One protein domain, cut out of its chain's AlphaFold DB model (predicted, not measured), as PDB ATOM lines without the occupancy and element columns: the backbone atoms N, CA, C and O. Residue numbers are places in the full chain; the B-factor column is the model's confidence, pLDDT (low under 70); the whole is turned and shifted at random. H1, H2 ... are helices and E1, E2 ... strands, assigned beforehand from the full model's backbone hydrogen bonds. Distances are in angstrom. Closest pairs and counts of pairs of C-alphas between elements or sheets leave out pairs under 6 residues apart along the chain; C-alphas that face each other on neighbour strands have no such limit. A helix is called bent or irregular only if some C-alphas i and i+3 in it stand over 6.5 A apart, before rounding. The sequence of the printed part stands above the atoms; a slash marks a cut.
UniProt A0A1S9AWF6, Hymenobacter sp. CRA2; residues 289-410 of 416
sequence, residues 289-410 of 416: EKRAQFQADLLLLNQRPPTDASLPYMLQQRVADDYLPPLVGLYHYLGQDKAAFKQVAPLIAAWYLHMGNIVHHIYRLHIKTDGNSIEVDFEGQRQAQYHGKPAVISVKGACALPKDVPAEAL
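What this domain is: This is residues 289 to 410 of the 416 residues of a protein of Hymenobacter sp. CRA2 (UniProt A0A1S9AWF6). A slab of three long antiparallel strands has two helices side by side over one face, H1 over the edge strand E3 and H4 over the edge strand E1, while no named helix covers the other face. The short H3 touches both helices, and the short H2 lies beyond H1, away from the sheet; the E2 to E3 link, with His 387, makes one end of the long axis. The printed part has 122 residues, with four named helices and then three named strands along the chain, H1 H2 H3 H4 E1 E2 E3; the sheet's order is E1, E2, E3 and the class is mixed, helices and strands. It is compact, with a radius of gyration of the C-alphas of 14.5 A, and its outline is elongated, 46 by 30 by 21 A.

How they stand to each other: E1, residues 361 to 369, E2, residues 373 to 381, and E3, residues 392 to 400, form a meander, each strand the antiparallel neighbour of the one before. E1 and E2 are a hairpin, with N 366 and O 377 within hydrogen-bond range at 2.9 A. E2 and E3 are a hairpin too, with N 378 and O 395 at 2.8 A. E1 bends by 52 degrees at residue 364, and E3 by 51 degrees at residue 397. H1, residues 289 to 301, and H4, residues 338 to 355, are on the same face of the sheet, making two layers, helices on one face of a sheet. H1 is over E3 at a height over the sheet of 6.9 A and runs along the strands; its closest C-alphas to E3 are those of Leu 301 and Cys 399, 4.9 A apart. H4 is over E1 at a height of 6.5 A, also along the strands; the closest C-alphas are those of Lys 342 and Lys 368, 6.5 A apart. H1 and H4 are close but not clearly touching, the closest C-alphas being those of Ala 296 and Leu 353, 7.2 A apart, at a shallow tilt of 20 degrees, opposite ways. H3, residues 326 to 333, only grazes the sheet. H3 and H4 are a helical hairpin; they touch, with the closest C-alphas those of Tyr 331 and Phe 341, 6.1 A apart, at a tilt of 36 degrees, only just steep. H1 touches H3 with residues 299 to 300 alone, the closest C-alphas being those of Leu 299 and Pro 326, 6.6 A apart. H2, residues 313 to 318, is not on the sheet and is close to H1 but not clearly touching, with the C-alphas of Gln 295 and Leu 315 closest at 7.1 A. Every O i to N i+4 pair is within hydrogen-bond range in H1 and H3, but 1 of 2 in H2 and 11 of 14 in H4.

Where its parts are: E1 spans 23.7 A, E2 25.8 A and E3 25.2 A from first to last C-alpha; E3 ends at C-alpha 400, (-29.655, -2.918, -60.742). H4 spans 24.8 A, has a kink of 37 degrees near residue 345 and is only just irregular, with C-alphas 343 and 346 6.9 A apart. H1 spans 17.5 A from C-alpha 289 at (-26.631, 10.519, -39.001), H3 10.1 A and H2 8.7 A.

The domain as a whole: The two C-alphas farthest apart, those of His 387 and Asp 404, are 46.6 A apart. The printed part has no cut, and the link from H1 to H2, 11 residues, is long. The mean pLDDT of the printed part is 83.4; residues 307 to 321, 384 to 390 and 407 to 410 are under 70.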
ATOM      1  N   GLU A 289     -26.447   9.996 -37.649       83.44
ATOM      2  CA  GLU A 289     -26.631  10.519 -39.001       83.44
ATOM      3  C   GLU A 289     -25.857   9.686 -40.022       83.44
ATOM      4  O   GLU A 289     -26.402   9.305 -41.054       83.44
ATOM      5  N   LYS A 290     -24.603   9.335 -39.710       82.56
ATOM      6  CA  LYS A 290     -23.773   8.506 -40.590       82.56
ATOM      7  C   LYS A 290     -24.348   7.095 -40.740       82.56
ATOM      8  O   LYS A 290     -24.376   6.557 -41.842       82.56
ATOM      9  N   ARG A 291     -24.854   6.509 -39.649       81.75
ATOM     10  CA  ARG A 291     -25.526   5.196 -39.686       81.75
ATOM     11  C   ARG A 291     -26.801   5.249 -40.521       81.75
ATOM     12  O   ARG A 291     -27.041   4.348 -41.316       81.75
ATOM     13  N   ALA A 292     -27.598   6.298 -40.344       86.38
ATOM     14  CA  ALA A 292     -28.827   6.505 -41.095       86.38
ATOM     15  C   ALA A 292     -28.563   6.672 -42.591       86.38
ATOM     16  O   ALA A 292     -29.276   6.080 -43.394       86.38
ATOM     17  N   GLN A 293     -27.508   7.406 -42.956       91.00
ATOM     18  CA  GLN A 293     -27.075   7.535 -44.342       91.00
ATOM     19  C   GLN A 293     -26.725   6.162 -44.932       91.00
ATOM     20  O   GLN A 293     -27.327   5.767 -45.924       91.00
ATOM     21  N   PHE A 294     -25.878   5.370 -44.261       88.44
ATOM     22  CA  PHE A 294     -25.557   4.012 -44.720       88.44
ATOM     23  C   PHE A 294     -26.783   3.097 -44.815       88.44
ATOM     24  O   PHE A 294     -26.883   2.294 -45.739       88.44
ATOM     25  N   GLN A 295     -27.725   3.203 -43.874       87.62
ATOM     26  CA  GLN A 295     -28.973   2.446 -43.942       87.62
ATOM     27  C   GLN A 295     -29.828   2.869 -45.136       87.62
ATOM     28  O   GLN A 295     -30.391   2.000 -45.793       87.62
ATOM     29  N   ALA A 296     -29.922   4.167 -45.429       92.81
ATOM     30  CA  ALA A 296     -30.669   4.674 -46.575       92.81
ATOM     31  C   ALA A 296     -30.035   4.220 -47.899       92.81
ATOM     32  O   ALA A 296     -30.742   3.715 -48.768       92.81
ATOM     33  N   ASP A 297     -28.710   4.331 -48.018       93.38
ATOM     34  CA  ASP A 297     -27.933   3.914 -49.190       93.38
ATOM     35  C   ASP A 297     -28.091   2.409 -49.469       93.38
ATOM     36  O   ASP A 297     -28.367   1.993 -50.600       93.38
ATOM     37  N   LEU A 298     -28.002   1.584 -48.421       89.25
ATOM     38  CA  LEU A 298     -28.214   0.141 -48.506       89.25
ATOM     39  C   LEU A 298     -29.663  -0.201 -48.883       89.25
ATOM     40  O   LEU A 298     -29.902  -1.034 -49.753       89.25
ATOM     41  N   LEU A 299     -30.639   0.445 -48.248       90.06
ATOM     42  CA  LEU A 299     -32.050   0.106 -48.404       90.06
ATOM     43  C   LEU A 299     -32.617   0.519 -49.762       90.06
ATOM     44  O   LEU A 299     -33.391  -0.226 -50.366       90.06
ATOM     45  N   LEU A 300     -32.259   1.720 -50.219       93.69
ATOM     46  CA  LEU A 300     -32.813   2.322 -51.427       93.69
ATOM     47  C   LEU A 300     -32.001   1.964 -52.674       93.69
ATOM     48  O   LEU A 300     -32.588   1.795 -53.740       93.69
ATOM     49  N   LEU A 301     -30.674   1.830 -52.553       93.06
ATOM     50  CA  LEU A 301     -29.777   1.623 -53.695       93.06
ATOM     51  C   LEU A 301     -28.885   0.378 -53.589       93.06
ATOM     52  O   LEU A 301     -28.051   0.167 -54.469       93.06
ATOM     53  N   ASN A 302     -29.038  -0.456 -52.556       89.50
ATOM     54  CA  ASN A 302     -28.146  -1.594 -52.296       89.50
ATOM     55  C   ASN A 302     -26.661  -1.207 -52.201       89.50
ATOM     56  O   ASN A 302     -25.771  -2.009 -52.496       89.50
ATOM     57  N   GLN A 303     -26.369   0.044 -51.848       90.25
ATOM     58  CA  GLN A 303     -24.996   0.507 -51.737       90.25
ATOM     59  C   GLN A 303     -24.436   0.038 -50.403       90.25
ATOM     60  O   GLN A 303     -24.819   0.520 -49.335       90.25
ATOM     61  N   ARG A 304     -23.536  -0.948 -50.468       85.69
ATOM     62  CA  ARG A 304     -22.879  -1.458 -49.270       85.69
ATOM     63  C   ARG A 304     -21.929  -0.394 -48.712       85.69
ATOM     64  O   ARG A 304     -21.190   0.229 -49.476       85.69
ATOM     65  N   PRO A 305     -21.924  -0.191 -47.388       80.50
ATOM     66  CA  PRO A 305     -20.953   0.681 -46.747       80.50
ATOM     67  C   PRO A 305     -19.508   0.196 -46.987       80.50
ATOM     68  O   PRO A 305     -19.291  -1.002 -47.193       80.50
ATOM     69  N   PRO A 306     -18.509   1.096 -46.928       77.88
ATOM     70  CA  PRO A 306     -17.096   0.740 -47.061       77.88
ATOM     71  C   PRO A 306     -16.656  -0.336 -46.058       77.88
ATOM     72  O   PRO A 306     -17.117  -0.352 -44.918       77.88
ATOM     73  N   THR A 307     -15.728  -1.211 -46.452       67.62
ATOM     74  CA  THR A 307     -15.239  -2.325 -45.614       67.62
ATOM     75  C   THR A 307     -14.512  -1.861 -44.346       67.62
ATOM     76  O   THR A 307     -14.507  -2.572 -43.345       67.62
ATOM     77  N   ASP A 308     -13.914  -0.670 -44.365       63.34
ATOM     78  CA  ASP A 308     -13.254  -0.034 -43.218       63.34
ATOM     79  C   ASP A 308     -14.223   0.764 -42.328       63.34
ATOM     80  O   ASP A 308     -13.833   1.267 -41.269       63.34
ATOM     81  N   ALA A 309     -15.499   0.875 -42.712       62.59
ATOM     82  CA  ALA A 309     -16.500   1.493 -41.866       62.59
ATOM     83  C   ALA A 309     -16.738   0.596 -40.643       62.59
ATOM     84  O   ALA A 309     -17.120  -0.565 -40.766       62.59
ATOM     85  N   SER A 310     -16.559   1.154 -39.442       65.69
ATOM     86  CA  SER A 310     -16.906   0.528 -38.159       65.69
ATOM     87  C   SER A 310     -18.424   0.327 -38.013       65.69
ATOM     88  O   SER A 310     -19.095   1.023 -37.252       65.69
ATOM     89  N   LEU A 311     -18.995  -0.570 -38.816       63.75
ATOM     90  CA  LEU A 311     -20.435  -0.719 -38.956       63.75
ATOM     91  C   LEU A 311     -21.066  -1.245 -37.668       63.75
ATOM     92  O   LEU A 311     -20.554  -2.192 -37.072       63.75
ATOM     93  N   PRO A 312     -22.211  -0.685 -37.259       60.88
ATOM     94  CA  PRO A 312     -23.035  -1.290 -36.229       60.88
ATOM     95  C   PRO A 312     -23.415  -2.727 -36.578       60.88
ATOM     96  O   PRO A 312     -23.751  -3.002 -37.728       60.88
ATOM     97  N   TYR A 313     -23.462  -3.609 -35.577       55.94
ATOM     98  CA  TYR A 313     -23.867  -5.013 -35.736       55.94
ATOM     99  C   TYR A 313     -25.190  -5.173 -36.509       55.94
ATOM    100  O   TYR A 313     -25.302  -5.980 -37.426       55.94
ATOM    101  N   MET A 314     -26.173  -4.314 -36.222       58.31
ATOM    102  CA  MET A 314     -27.460  -4.269 -36.930       58.31
ATOM    103  C   MET A 314     -27.333  -4.006 -38.431       58.31
ATOM    104  O   MET A 314     -28.082  -4.554 -39.235       58.31
ATOM    105  N   LEU A 315     -26.406  -3.126 -38.808       62.91
ATOM    106  CA  LEU A 315     -26.092  -2.855 -40.202       62.91
ATOM    107  C   LEU A 315     -25.309  -4.023 -40.805       62.91
ATOM    108  O   LEU A 315     -25.614  -4.416 -41.919       62.91
ATOM    109  N   GLN A 316     -24.377  -4.630 -40.065       65.06
ATOM    110  CA  GLN A 316     -23.632  -5.810 -40.520       65.06
ATOM    111  C   GLN A 316     -24.559  -6.985 -40.857       65.06
ATOM    112  O   GLN A 316     -24.415  -7.566 -41.927       65.06
ATOM    113  N   GLN A 317     -25.568  -7.271 -40.022       60.34
ATOM    114  CA  GLN A 317     -26.583  -8.291 -40.326       60.34
ATOM    115  C   GLN A 317     -27.350  -7.995 -41.625       60.34
ATOM    116  O   GLN A 317     -27.727  -8.916 -42.340       60.34
ATOM    117  N   ARG A 318     -27.565  -6.715 -41.956       64.19
ATOM    118  CA  ARG A 318     -28.227  -6.293 -43.203       64.19
ATOM    119  C   ARG A 318     -27.286  -6.229 -44.407       64.19
ATOM    120  O   ARG A 318     -27.758  -6.017 -45.511       64.19
ATOM    121  N   VAL A 319     -25.976  -6.369 -44.218       64.38
ATOM    122  CA  VAL A 319     -24.965  -6.326 -45.294       64.38
ATOM    123  C   VAL A 319     -24.474  -7.741 -45.647       64.38
ATOM    124  O   VAL A 319     -23.545  -7.894 -46.437       64.38
ATOM    125  N   ALA A 320     -25.114  -8.780 -45.095       68.12
ATOM    126  CA  ALA A 320     -24.858 -10.173 -45.448       68.12
ATOM    127  C   ALA A 320     -24.980 -10.416 -46.965       68.12
ATOM    128  O   ALA A 320     -25.669  -9.685 -47.685       68.12
ATOM    129  N   ASP A 321     -24.278 -11.434 -47.467       65.56
ATOM    130  CA  ASP A 321     -24.160 -11.672 -48.909       65.56
ATOM    131  C   ASP A 321     -25.488 -11.996 -49.600       65.56
ATOM    132  O   ASP A 321     -25.643 -11.713 -50.787       65.56
ATOM    133  N   ASP A 322     -26.454 -12.502 -48.845       70.25
ATOM    134  CA  ASP A 322     -27.807 -12.851 -49.262       70.25
ATOM    135  C   ASP A 322     -28.837 -11.724 -49.058       70.25
ATOM    136  O   ASP A 322     -30.021 -11.917 -49.338       70.25
ATOM    137  N   TYR A 323     -28.416 -10.536 -48.605       77.31
ATOM    138  CA  TYR A 323     -29.330  -9.412 -48.416       77.31
ATOM    139  C   TYR A 323     -29.996  -8.991 -49.731       77.31
ATOM    140  O   TYR A 323     -29.335  -8.570 -50.687       77.31
ATOM    141  N   LEU A 324     -31.331  -9.028 -49.737       82.25
ATOM    142  CA  LEU A 324     -32.156  -8.513 -50.820       82.25
ATOM    143  C   LEU A 324     -32.742  -7.140 -50.437       82.25
ATOM    144  O   LEU A 324     -33.523  -7.052 -49.486       82.25
ATOM    145  N   PRO A 325     -32.431  -6.064 -51.184       85.31
ATOM    146  CA  PRO A 325     -33.012  -4.747 -50.939       85.31
ATOM    147  C   PRO A 325     -34.543  -4.770 -51.066       85.31
ATOM    148  O   PRO A 325     -35.058  -5.366 -52.019       85.31
ATOM    149  N   PRO A 326     -35.291  -4.066 -50.195       88.00
ATOM    150  CA  PRO A 326     -36.751  -4.126 -50.180       88.00
ATOM    151  C   PRO A 326     -37.413  -3.766 -51.507       88.00
ATOM    152  O   PRO A 326     -38.380  -4.407 -51.901       88.00
ATOM    153  N   LEU A 327     -36.887  -2.765 -52.218       91.88
ATOM    154  CA  LEU A 327     -37.443  -2.346 -53.505       91.88
ATOM    155  C   LEU A 327     -37.195  -3.382 -54.607       91.88
ATOM    156  O   LEU A 327     -38.062  -3.596 -55.451       91.88
ATOM    157  N   VAL A 328     -36.053  -4.073 -54.574       91.19
ATOM    158  CA  VAL A 328     -35.790  -5.188 -55.491       91.19
ATOM    159  C   VAL A 328     -36.767  -6.322 -55.193       91.19
ATOM    160  O   VAL A 328     -37.488  -6.760 -56.087       91.19
ATOM    161  N   GLY A 329     -36.867  -6.740 -53.927       88.94
ATOM    162  CA  GLY A 329     -37.820  -7.768 -53.510       88.94
ATOM    163  C   GLY A 329     -39.259  -7.425 -53.894       88.94
ATOM    164  O   GLY A 329     -39.962  -8.266 -54.450       88.94
ATOM    165  N   LEU A 330     -39.680  -6.177 -53.682       90.19
ATOM    166  CA  LEU A 330     -41.010  -5.695 -54.043       90.19
ATOM    167  C   LEU A 330     -41.274  -5.805 -55.550       90.19
ATOM    168  O   LEU A 330     -42.354  -6.237 -55.945       90.19
ATOM    169  N   TYR A 331     -40.309  -5.439 -56.397       92.19
ATOM    170  CA  TYR A 331     -40.484  -5.523 -57.848       92.19
ATOM    171  C   TYR A 331     -40.758  -6.960 -58.308       92.19
ATOM    172  O   TYR A 331     -41.674  -7.196 -59.095       92.19
ATOM    173  N   HIS A 332     -40.018  -7.931 -57.769       90.12
ATOM    174  CA  HIS A 332     -40.243  -9.347 -58.066       90.12
ATOM    175  C   HIS A 332     -41.537  -9.881 -57.442       90.12
ATOM    176  O   HIS A 332     -42.240 -10.655 -58.088       90.12
ATOM    177  N   TYR A 333     -41.881  -9.442 -56.228       85.44
ATOM    178  CA  TYR A 333     -43.139  -9.800 -55.571       85.44
ATOM    179  C   TYR A 333     -44.361  -9.385 -56.402       85.44
ATOM    180  O   TYR A 333     -45.285 -10.170 -56.587       85.44
ATOM    181  N   LEU A 334     -44.322  -8.190 -56.996       87.75
ATOM    182  CA  LEU A 334     -45.373  -7.671 -57.876       87.75
ATOM    183  C   LEU A 334     -45.342  -8.277 -59.293       87.75
ATOM    184  O   LEU A 334     -45.940  -7.724 -60.216       87.75
ATOM    185  N   GLY A 335     -44.611  -9.375 -59.504       88.12
ATOM    186  CA  GLY A 335     -44.499 -10.019 -60.812       88.12
ATOM    187  C   GLY A 335     -43.860  -9.119 -61.871       88.12
ATOM    188  O   GLY A 335     -44.196  -9.231 -63.047       88.12
ATOM    189  N   GLN A 336     -42.966  -8.214 -61.458       90.25
ATOM    190  CA  GLN A 336     -42.263  -7.262 -62.325       90.25
ATOM    191  C   GLN A 336     -43.186  -6.230 -63.013       90.25
ATOM    192  O   GLN A 336     -42.796  -5.582 -63.995       90.25
ATOM    193  N   ASP A 337     -44.397  -6.015 -62.482       90.88
ATOM    194  CA  ASP A 337     -45.327  -4.988 -62.960       90.88
ATOM    195  C   ASP A 337     -44.851  -3.578 -62.565       90.88
ATOM    196  O   ASP A 337     -44.920  -3.154 -61.409       90.88
ATOM    197  N   LYS A 338     -44.400  -2.810 -63.564       93.31
ATOM    198  CA  LYS A 338     -43.897  -1.437 -63.386       93.31
ATOM    199  C   LYS A 338     -44.977  -0.458 -62.919       93.31
ATOM    200  O   LYS A 338     -44.664   0.493 -62.205       93.31
ATOM    201  N   ALA A 339     -46.228  -0.645 -63.342       90.94
ATOM    202  CA  ALA A 339     -47.325   0.252 -62.995       90.94
ATOM    203  C   ALA A 339     -47.775   0.036 -61.547       90.94
ATOM    204  O   ALA A 339     -48.009   1.019 -60.838       90.94
ATOM    205  N   ALA A 340     -47.838  -1.223 -61.103       89.44
ATOM    206  CA  ALA A 340     -48.065  -1.560 -59.700       89.44
ATOM    207  C   ALA A 340     -46.892  -1.084 -58.830       89.44
ATOM    208  O   ALA A 340     -47.094  -0.377 -57.842       89.44
ATOM    209  N   PHE A 341     -45.654  -1.368 -59.249       93.00
ATOM    210  CA  PHE A 341     -44.450  -0.948 -58.529       93.00
ATOM    211  C   PHE A 341     -44.395   0.568 -58.322       93.00
ATOM    212  O   PHE A 341     -44.139   1.023 -57.212       93.00
ATOM    213  N   LYS A 342     -44.709   1.361 -59.355       93.06
ATOM    214  CA  LYS A 342     -44.737   2.830 -59.264       93.06
ATOM    215  C   LYS A 342     -45.678   3.346 -58.165       93.06
ATOM    216  O   LYS A 342     -45.407   4.399 -57.599       93.06
ATOM    217  N   GLN A 343     -46.775   2.643 -57.889       90.00
ATOM    218  CA  GLN A 343     -47.754   3.046 -56.876       90.00
ATOM    219  C   GLN A 343     -47.367   2.565 -55.473       90.00
ATOM    220  O   GLN A 343     -47.548   3.295 -54.504       90.00
ATOM    221  N   VAL A 344     -46.817   1.353 -55.360       91.94
ATOM    222  CA  VAL A 344     -46.550   0.701 -54.065       91.94
ATOM    223  C   VAL A 344     -45.162   1.040 -53.506       91.94
ATOM    224  O   VAL A 344     -44.999   1.173 -52.293       91.94
ATOM    225  N   ALA A 345     -44.154   1.216 -54.367       94.00
ATOM    226  CA  ALA A 345     -42.767   1.416 -53.948       94.00
ATOM    227  C   ALA A 345     -42.552   2.618 -53.011       94.00
ATOM    228  O   ALA A 345     -41.844   2.436 -52.017       94.00
ATOM    229  N   PRO A 346     -43.159   3.805 -53.233       94.75
ATOM    230  CA  PRO A 346     -43.008   4.931 -52.309       94.75
ATOM    231  C   PRO A 346     -43.545   4.629 -50.906       94.75
ATOM    232  O   PRO A 346     -42.901   4.974 -49.920       94.75
ATOM    233  N   LEU A 347     -44.675   3.918 -50.798       94.00
ATOM    234  CA  LEU A 347     -45.269   3.551 -49.507       94.00
ATOM    235  C   LEU A 347     -44.380   2.569 -48.737       94.00
ATOM    236  O   LEU A 347     -44.148   2.746 -47.542       94.00
ATOM    237  N   ILE A 348     -43.849   1.557 -49.429       91.94
ATOM    238  CA  ILE A 348     -42.939   0.570 -48.837       91.94
ATOM    239  C   ILE A 348     -41.621   1.229 -48.424       91.94
ATOM    240  O   ILE A 348     -41.162   1.028 -47.300       91.94
ATOM    241  N   ALA A 349     -41.023   2.054 -49.286       93.94
ATOM    242  CA  ALA A 349     -39.808   2.791 -48.949       93.94
ATOM    243  C   ALA A 349     -40.024   3.712 -47.741       93.94
ATOM    244  O   ALA A 349     -39.230   3.659 -46.805       93.94
ATOM    245  N   ALA A 350     -41.110   4.489 -47.715       92.69
ATOM    246  CA  ALA A 350     -41.456   5.340 -46.580       92.69
ATOM    247  C   ALA A 350     -41.611   4.526 -45.287       92.69
ATOM    248  O   ALA A 350     -41.045   4.892 -44.256       92.69
ATOM    249  N   TRP A 351     -42.296   3.376 -45.347       90.00
ATOM    250  CA  TRP A 351     -42.420   2.475 -44.203       90.00
ATOM    251  C   TRP A 351     -41.053   2.046 -43.668       90.00
ATOM    252  O   TRP A 351     -40.770   2.230 -42.487       90.00
ATOM    253  N   TYR A 352     -40.173   1.533 -44.527       88.44
ATOM    254  CA  TYR A 352     -38.838   1.095 -44.125       88.44
ATOM    255  C   TYR A 352     -37.959   2.240 -43.595       88.44
ATOM    256  O   TYR A 352     -37.237   2.051 -42.613       88.44
ATOM    257  N   LEU A 353     -38.027   3.416 -44.223       89.94
ATOM    258  CA  LEU A 353     -37.286   4.614 -43.824       89.94
ATOM    259  C   LEU A 353     -37.690   5.086 -42.421       89.94
ATOM    260  O   LEU A 353     -36.829   5.361 -41.583       89.94
ATOM    261  N   HIS A 354     -38.988   5.117 -42.125       86.19
ATOM    262  CA  HIS A 354     -39.473   5.477 -40.796       86.19
ATOM    263  C   HIS A 354     -39.259   4.358 -39.769       86.19
ATOM    264  O   HIS A 354     -38.792   4.609 -38.658       86.19
ATOM    265  N   MET A 355     -39.537   3.101 -40.129       78.00
ATOM    266  CA  MET A 355     -39.381   1.964 -39.217       78.00
ATOM    267  C   MET A 355     -37.927   1.728 -38.822       78.00
ATOM    268  O   MET A 355     -37.667   1.376 -37.670       78.00
ATOM    269  N   GLY A 356     -36.991   1.975 -39.742       76.56
ATOM    270  CA  GLY A 356     -35.552   1.945 -39.497       76.56
ATOM    271  C   GLY A 356     -35.015   3.142 -38.710       76.56
ATOM    272  O   GLY A 356     -33.808   3.214 -38.514       76.56
ATOM    273  N   ASN A 357     -35.877   4.072 -38.279       79.12
ATOM    274  CA  ASN A 357     -35.479   5.334 -37.659       79.12
ATOM    275  C   ASN A 357     -34.439   6.081 -38.516       79.12
ATOM    276  O   ASN A 357     -33.456   6.595 -37.988       79.12
ATOM    277  N   ILE A 358     -34.605   6.089 -39.848       85.19
ATOM    278  CA  ILE A 358     -33.695   6.745 -40.807       85.19
ATOM    279  C   ILE A 358     -34.078   8.216 -40.976       85.19
ATOM    280  O   ILE A 358     -33.195   9.071 -41.041       85.19
ATOM    281  N   VAL A 359     -35.377   8.517 -40.996       88.44
ATOM    282  CA  VAL A 359     -35.917   9.880 -41.080       88.44
ATOM    283  C   VAL A 359     -37.200  10.023 -40.269       88.44
ATOM    284  O   VAL A 359     -37.952   9.068 -40.075       88.44
ATOM    285  N   HIS A 360     -37.452  11.253 -39.830       83.31
ATOM    286  CA  HIS A 360     -38.708  11.669 -39.218       83.31
ATOM    287  C   HIS A 360     -39.642  12.327 -40.246       83.31
ATOM    288  O   HIS A 360     -40.848  12.099 -40.221       83.31
ATOM    289  N   HIS A 361     -39.085  13.071 -41.207       87.12
ATOM    290  CA  HIS A 361     -39.833  13.677 -42.309       87.12
ATOM    291  C   HIS A 361     -39.223  13.308 -43.658       87.12
ATOM    292  O   HIS A 361     -38.003  13.310 -43.814       87.12
ATOM    293  N   ILE A 362     -40.076  13.038 -44.641       91.75
ATOM    294  CA  ILE A 362     -39.691  12.849 -46.040       91.75
ATOM    295  C   ILE A 362     -40.061  14.131 -46.787       91.75
ATOM    296  O   ILE A 362     -41.207  14.570 -46.732       91.75
ATOM    297  N   TYR A 363     -39.088  14.754 -47.449       91.38
ATOM    298  CA  TYR A 363     -39.314  15.947 -48.276       91.38
ATOM    299  C   TYR A 363     -39.486  15.592 -49.744       91.38
ATOM    300  O   TYR A 363     -40.239  16.244 -50.466       91.38
ATOM    301  N   ARG A 364     -38.759  14.566 -50.188       94.38
ATOM    302  CA  ARG A 364     -38.790  14.060 -51.552       94.38
ATOM    303  C   ARG A 364     -38.537  12.563 -51.524       94.38
ATOM    304  O   ARG A 364     -37.550  12.125 -50.939       94.38
ATOM    305  N   LEU A 365     -39.384  11.795 -52.196       95.38
ATOM    306  CA  LEU A 365     -39.165  10.375 -52.445       95.38
ATOM    307  C   LEU A 365     -39.670  10.031 -53.844       95.38
ATOM    308  O   LEU A 365     -40.836   9.728 -54.068       95.38
ATOM    309  N   HIS A 366     -38.774  10.090 -54.821       95.62
ATOM    310  CA  HIS A 366     -39.080   9.677 -56.183       95.62
ATOM    311  C   HIS A 366     -38.431   8.332 -56.462       95.62
ATOM    312  O   HIS A 366     -37.210   8.209 -56.406       95.62
ATOM    313  N   ILE A 367     -39.255   7.347 -56.806       96.19
ATOM    314  CA  ILE A 367     -38.810   6.009 -57.186       96.19
ATOM    315  C   ILE A 367     -39.343   5.707 -58.581       96.19
ATOM    316  O   ILE A 367     -40.536   5.865 -58.856       96.19
ATOM    317  N   LYS A 368     -38.459   5.283 -59.483       94.44
ATOM    318  CA  LYS A 368     -38.813   4.875 -60.845       94.44
ATOM    319  C   LYS A 368     -38.111   3.578 -61.195       94.44
ATOM    320  O   LYS A 368     -37.059   3.270 -60.653       94.44
ATOM    321  N   THR A 369     -38.683   2.832 -62.130       94.50
ATOM    322  CA  THR A 369     -38.019   1.668 -62.710       94.50
ATOM    323  C   THR A 369     -38.251   1.609 -64.209       94.50
ATOM    324  O   THR A 369     -39.349   1.895 -64.699       94.50
ATOM    325  N   ASP A 370     -37.212   1.217 -64.936       92.94
ATOM    326  CA  ASP A 370     -37.268   0.865 -66.351       92.94
ATOM    327  C   ASP A 370     -37.375  -0.658 -66.569       92.94
ATOM    328  O   ASP A 370     -37.513  -1.100 -67.710       92.94
ATOM    329  N   GLY A 371     -37.404  -1.457 -65.494       90.50
ATOM    330  CA  GLY A 371     -37.404  -2.926 -65.492       90.50
ATOM    331  C   GLY A 371     -36.020  -3.575 -65.399       90.50
ATOM    332  O   GLY A 371     -35.939  -4.762 -65.102       90.50
ATOM    333  N   ASN A 372     -34.947  -2.809 -65.601       93.56
ATOM    334  CA  ASN A 372     -33.564  -3.265 -65.440       93.56
ATOM    335  C   ASN A 372     -32.877  -2.598 -64.242       93.56
ATOM    336  O   ASN A 372     -31.875  -3.103 -63.737       93.56
ATOM    337  N   SER A 373     -33.401  -1.464 -63.791       95.06
ATOM    338  CA  SER A 373     -32.898  -0.711 -62.654       95.06
ATOM    339  C   SER A 373     -34.031  -0.042 -61.881       95.06
ATOM    340  O   SER A 373     -35.145   0.135 -62.389       95.06
ATOM    341  N   ILE A 374     -33.746   0.317 -60.633       96.38
ATOM    342  CA  ILE A 374     -34.572   1.208 -59.824       96.38
ATOM    343  C   ILE A 374     -33.779   2.490 -59.608       96.38
ATOM    344  O   ILE A 374     -32.699   2.459 -59.025       96.38
ATOM    345  N   GLU A 375     -34.324   3.609 -60.069       97.38
ATOM    346  CA  GLU A 375     -33.806   4.949 -59.812       97.38
ATOM    347  C   GLU A 375     -34.490   5.532 -58.577       97.38
ATOM    348  O   GLU A 375     -35.719   5.482 -58.459       97.38
ATOM    349  N   VAL A 376     -33.696   6.123 -57.686       97.75
ATOM    350  CA  VAL A 376     -34.176   6.778 -56.470       97.75
ATOM    351  C   VAL A 376     -33.617   8.196 -56.383       97.75
ATOM    352  O   VAL A 376     -32.422   8.418 -56.580       97.75
ATOM    353  N   ASP A 377     -34.488   9.149 -56.062       97.50
ATOM    354  CA  ASP A 377     -34.138  10.490 -55.594       97.50
ATOM    355  C   ASP A 377     -34.905  10.757 -54.296       97.50
ATOM    356  O   ASP A 377     -36.113  11.013 -54.303       97.50
ATOM    357  N   PHE A 378     -34.193  10.633 -53.184       97.38
ATOM    358  CA  PHE A 378     -34.712  10.728 -51.834       97.38
ATOM    359  C   PHE A 378     -34.015  11.844 -51.056       97.38
ATOM    360  O   PHE A 378     -32.790  12.003 -51.098       97.38
ATOM    361  N   GLU A 379     -34.812  12.592 -50.304       96.19
ATOM    362  CA  GLU A 379     -34.356  13.553 -49.316       96.19
ATOM    363  C   GLU A 379     -35.331  13.567 -48.142       96.19
ATOM    364  O   GLU A 379     -36.547  13.704 -48.310       96.19
ATOM    365  N   GLY A 380     -34.792  13.443 -46.940       93.19
ATOM    366  CA  GLY A 380     -35.576  13.521 -45.723       93.19
ATOM    367  C   GLY A 380     -34.757  14.044 -44.559       93.19
ATOM    368  O   GLY A 380     -33.531  14.142 -44.609       93.19
ATOM    369  N   GLN A 381     -35.456  14.401 -43.495       90.06
ATOM    370  CA  GLN A 381     -34.880  14.992 -42.306       90.06
ATOM    371  C   GLN A 381     -35.041  14.054 -41.118       90.06
ATOM    372  O   GLN A 381     -36.121  13.531 -40.836       90.06
ATOM    373  N   ARG A 382     -33.948  13.892 -40.379       86.25
ATOM    374  CA  ARG A 382     -33.944  13.351 -39.023       86.25
ATOM    375  C   ARG A 382     -34.340  14.431 -38.032       86.25
ATOM    376  O   ARG A 382     -33.950  15.590 -38.178       86.25
ATOM    377  N   GLN A 383     -35.044  14.034 -36.985       71.81
ATOM    378  CA  GLN A 383     -35.280  14.900 -35.838       71.81
ATOM    379  C   GLN A 383     -33.940  15.292 -35.190       71.81
ATOM    380  O   GLN A 383     -32.995  14.502 -35.151       71.81
ATOM    381  N   ALA A 384     -33.843  16.528 -34.703       62.56
ATOM    382  CA  ALA A 384     -32.703  16.968 -33.906       62.56
ATOM    383  C   ALA A 384     -32.723  16.267 -32.541       62.56
ATOM    384  O   ALA A 384     -33.747  16.307 -31.864       62.56
ATOM    385  N   GLN A 385     -31.604  15.679 -32.110       61.50
ATOM    386  CA  GLN A 385     -31.495  15.097 -30.769       61.50
ATOM    387  C   GLN A 385     -30.414  15.782 -29.921       61.50
ATOM    388  O   GLN A 385     -29.339  16.119 -30.420       61.50
ATOM    389  N   TYR A 386     -30.760  15.973 -28.636       45.66
ATOM    390  CA  TYR A 386     -30.032  16.493 -27.461       45.66
ATOM    391  C   TYR A 386     -29.164  17.762 -27.623       45.66
ATOM    392  O   TYR A 386     -29.279  18.637 -26.775       45.66
ATOM    393  N   HIS A 387     -28.361  17.930 -28.685       44.75
ATOM    394  CA  HIS A 387     -27.534  19.127 -28.948       44.75
ATOM    395  C   HIS A 387     -27.218  19.404 -30.445       44.75
ATOM    396  O   HIS A 387     -26.390  20.269 -30.739       44.75
ATOM    397  N   GLY A 388     -27.827  18.691 -31.406       53.34
ATOM    398  CA  GLY A 388     -27.522  18.803 -32.847       53.34
ATOM    399  C   GLY A 388     -28.562  19.569 -33.678       53.34
ATOM    400  O   GLY A 388     -29.718  19.698 -33.286       53.34
ATOM    401  N   LYS A 389     -28.170  20.062 -34.862       60.03
ATOM    402  CA  LYS A 389     -29.134  20.515 -35.885       60.03
ATOM    403  C   LYS A 389     -29.811  19.288 -36.515       60.03
ATOM    404  O   LYS A 389     -29.157  18.250 -36.603       60.03
ATOM    405  N   PRO A 390     -31.066  19.394 -36.989       66.44
ATOM    406  CA  PRO A 390     -31.674  18.338 -37.787       66.44
ATOM    407  C   PRO A 390     -30.743  17.937 -38.934       66.44
ATOM    408  O   PRO A 390     -30.217  18.803 -39.639       66.44
ATOM    409  N   ALA A 391     -30.527  16.638 -39.106       82.69
ATOM    410  CA  ALA A 391     -29.665  16.124 -40.158       82.69
ATOM    411  C   ALA A 391     -30.496  15.747 -41.381       82.69
ATOM    412  O   ALA A 391     -31.545  15.112 -41.258       82.69
ATOM    413  N   VAL A 392     -30.016  16.133 -42.558       90.81
ATOM    414  CA  VAL A 392     -30.617  15.739 -43.833       90.81
ATOM    415  C   VAL A 392     -29.955  14.450 -44.298       90.81
ATOM    416  O   VAL A 392     -28.729  14.358 -44.314       90.81
ATOM    417  N   ILE A 393     -30.772  13.469 -44.667       93.50
ATOM    418  CA  ILE A 393     -30.357  12.242 -45.345       93.50
ATOM    419  C   ILE A 393     -30.766  12.382 -46.802       93.50
ATOM    420  O   ILE A 393     -31.911  12.737 -47.093       93.50
ATOM    421  N   SER A 394     -29.838  12.116 -47.716       95.25
ATOM    422  CA  SER A 394     -30.113  12.183 -49.147       95.25
ATOM    423  C   SER A 394     -29.525  10.982 -49.858       95.25
ATOM    424  O   SER A 394     -28.391  10.587 -49.598       95.25
ATOM    425  N   VAL A 395     -30.313  10.403 -50.757       96.44
ATOM    426  CA  VAL A 395     -29.907   9.277 -51.590       96.44
ATOM    427  C   VAL A 395     -30.321   9.586 -53.017       96.44
ATOM    428  O   VAL A 395     -31.493   9.847 -53.285       96.44
ATOM    429  N   LYS A 396     -29.363   9.561 -53.943       97.12
ATOM    430  CA  LYS A 396     -29.627   9.783 -55.362       97.12
ATOM    431  C   LYS A 396     -28.793   8.843 -56.214       97.12
ATOM    432  O   LYS A 396     -27.567   8.885 -56.162       97.12
ATOM    433  N   GLY A 397     -29.453   8.019 -57.016       96.12
ATOM    434  CA  GLY A 397     -28.768   7.065 -57.878       96.12
ATOM    435  C   GLY A 397     -29.694   5.987 -58.410       96.12
ATOM    436  O   GLY A 397     -30.915   6.139 -58.393       96.12
ATOM    437  N   ALA A 398     -29.096   4.898 -58.881       95.44
ATOM    438  CA  ALA A 398     -29.819   3.740 -59.373       95.44
ATOM    439  C   ALA A 398     -29.186   2.446 -58.863       95.44
ATOM    440  O   ALA A 398     -27.967   2.373 -58.695       95.44
ATOM    441  N   CYS A 399     -30.009   1.426 -58.643       92.94
ATOM    442  CA  CYS A 399     -29.559   0.067 -58.368       92.94
ATOM    443  C   CYS A 399     -30.066  -0.889 -59.448       92.94
ATOM    444  O   CYS A 399     -31.120  -0.674 -60.047       92.94
ATOM    445  N   ALA A 400     -29.287  -1.930 -59.737       92.06
ATOM    446  CA  ALA A 400     -29.655  -2.918 -60.742       92.06
ATOM    447  C   ALA A 400     -30.785  -3.822 -60.228       92.06
ATOM    448  O   ALA A 400     -30.774  -4.246 -59.071       92.06
ATOM    449  N   LEU A 401     -31.718  -4.160 -61.116       90.56
ATOM    450  CA  LEU A 401     -32.705  -5.207 -60.896       90.56
ATOM    451  C   LEU A 401     -32.151  -6.533 -61.438       90.56
ATOM    452  O   LEU A 401     -32.011  -6.679 -62.657       90.56
ATOM    453  N   PRO A 402     -31.797  -7.501 -60.574       86.81
ATOM    454  CA  PRO A 402     -31.433  -8.837 -61.027       86.81
ATOM    455  C   PRO A 402     -32.613  -9.484 -61.764       86.81
ATOM    456  O   PRO A 402     -33.769  -9.265 -61.427       86.81
ATOM    457  N   LYS A 403     -32.332 -10.291 -62.793       81.69
ATOM    458  CA  LYS A 403     -33.395 -10.955 -63.571       81.69
ATOM    459  C   LYS A 403     -34.101 -12.044 -62.771       81.69
ATOM    460  O   LYS A 403     -35.321 -12.160 -62.847       81.69
ATOM    461  N   ASP A 404     -33.325 -12.775 -61.980       80.38
ATOM    462  CA  ASP A 404     -33.781 -13.892 -61.172       80.38
ATOM    463  C   ASP A 404     -33.430 -13.627 -59.711       80.38
ATOM    464  O   ASP A 404     -32.277 -13.364 -59.365       80.38
ATOM    465  N   VAL A 405     -34.442 -13.701 -58.852       79.81
ATOM    466  CA  VAL A 405     -34.294 -13.660 -57.399       79.81
ATOM    467  C   VAL A 405     -34.848 -14.978 -56.867       79.81
ATOM    468  O   VAL A 405     -35.988 -15.316 -57.202       79.81
ATOM    469  N   PRO A 406     -34.080 -15.742 -56.068       71.81
ATOM    470  CA  PRO A 406     -34.567 -16.983 -55.489       71.81
ATOM    471  C   PRO A 406     -35.875 -16.753 -54.738       71.81
ATOM    472  O   PRO A 406     -36.010 -15.784 -53.992       71.81
ATOM    473  N   ALA A 407     -36.822 -17.676 -54.891       67.06
ATOM    474  CA  ALA A 407     -38.073 -17.653 -54.145       67.06
ATOM    475  C   ALA A 407     -37.816 -17.462 -52.636       67.06
ATOM    476  O   ALA A 407     -38.453 -16.650 -51.982       67.06
ATOM    477  N   GLU A 408     -36.831 -18.161 -52.094       63.72
ATOM    478  CA  GLU A 408     -36.466 -18.118 -50.676       63.72
ATOM    479  C   GLU A 408     -35.896 -16.761 -50.220       63.72
ATOM    480  O   GLU A 408     -35.984 -16.444 -49.038       63.72
ATOM    481  N   ALA A 409     -35.375 -15.945 -51.146       62.69
ATOM    482  CA  ALA A 409     -34.806 -14.622 -50.873       62.69
ATOM    483  C   ALA A 409     -35.845 -13.486 -50.919       62.69
ATOM    484  O   ALA A 409     -35.590 -12.389 -50.423       62.69
ATOM    485  N   LEU A 410     -37.023 -13.727 -51.508       63.22
ATOM    486  CA  LEU A 410     -38.161 -12.812 -51.408       63.22
ATOM    487  C   LEU A 410     -38.636 -12.806 -49.952       63.22
ATOM    488  O   LEU A 410     -39.253 -13.774 -49.509       63.22
TER     489      LEU A 410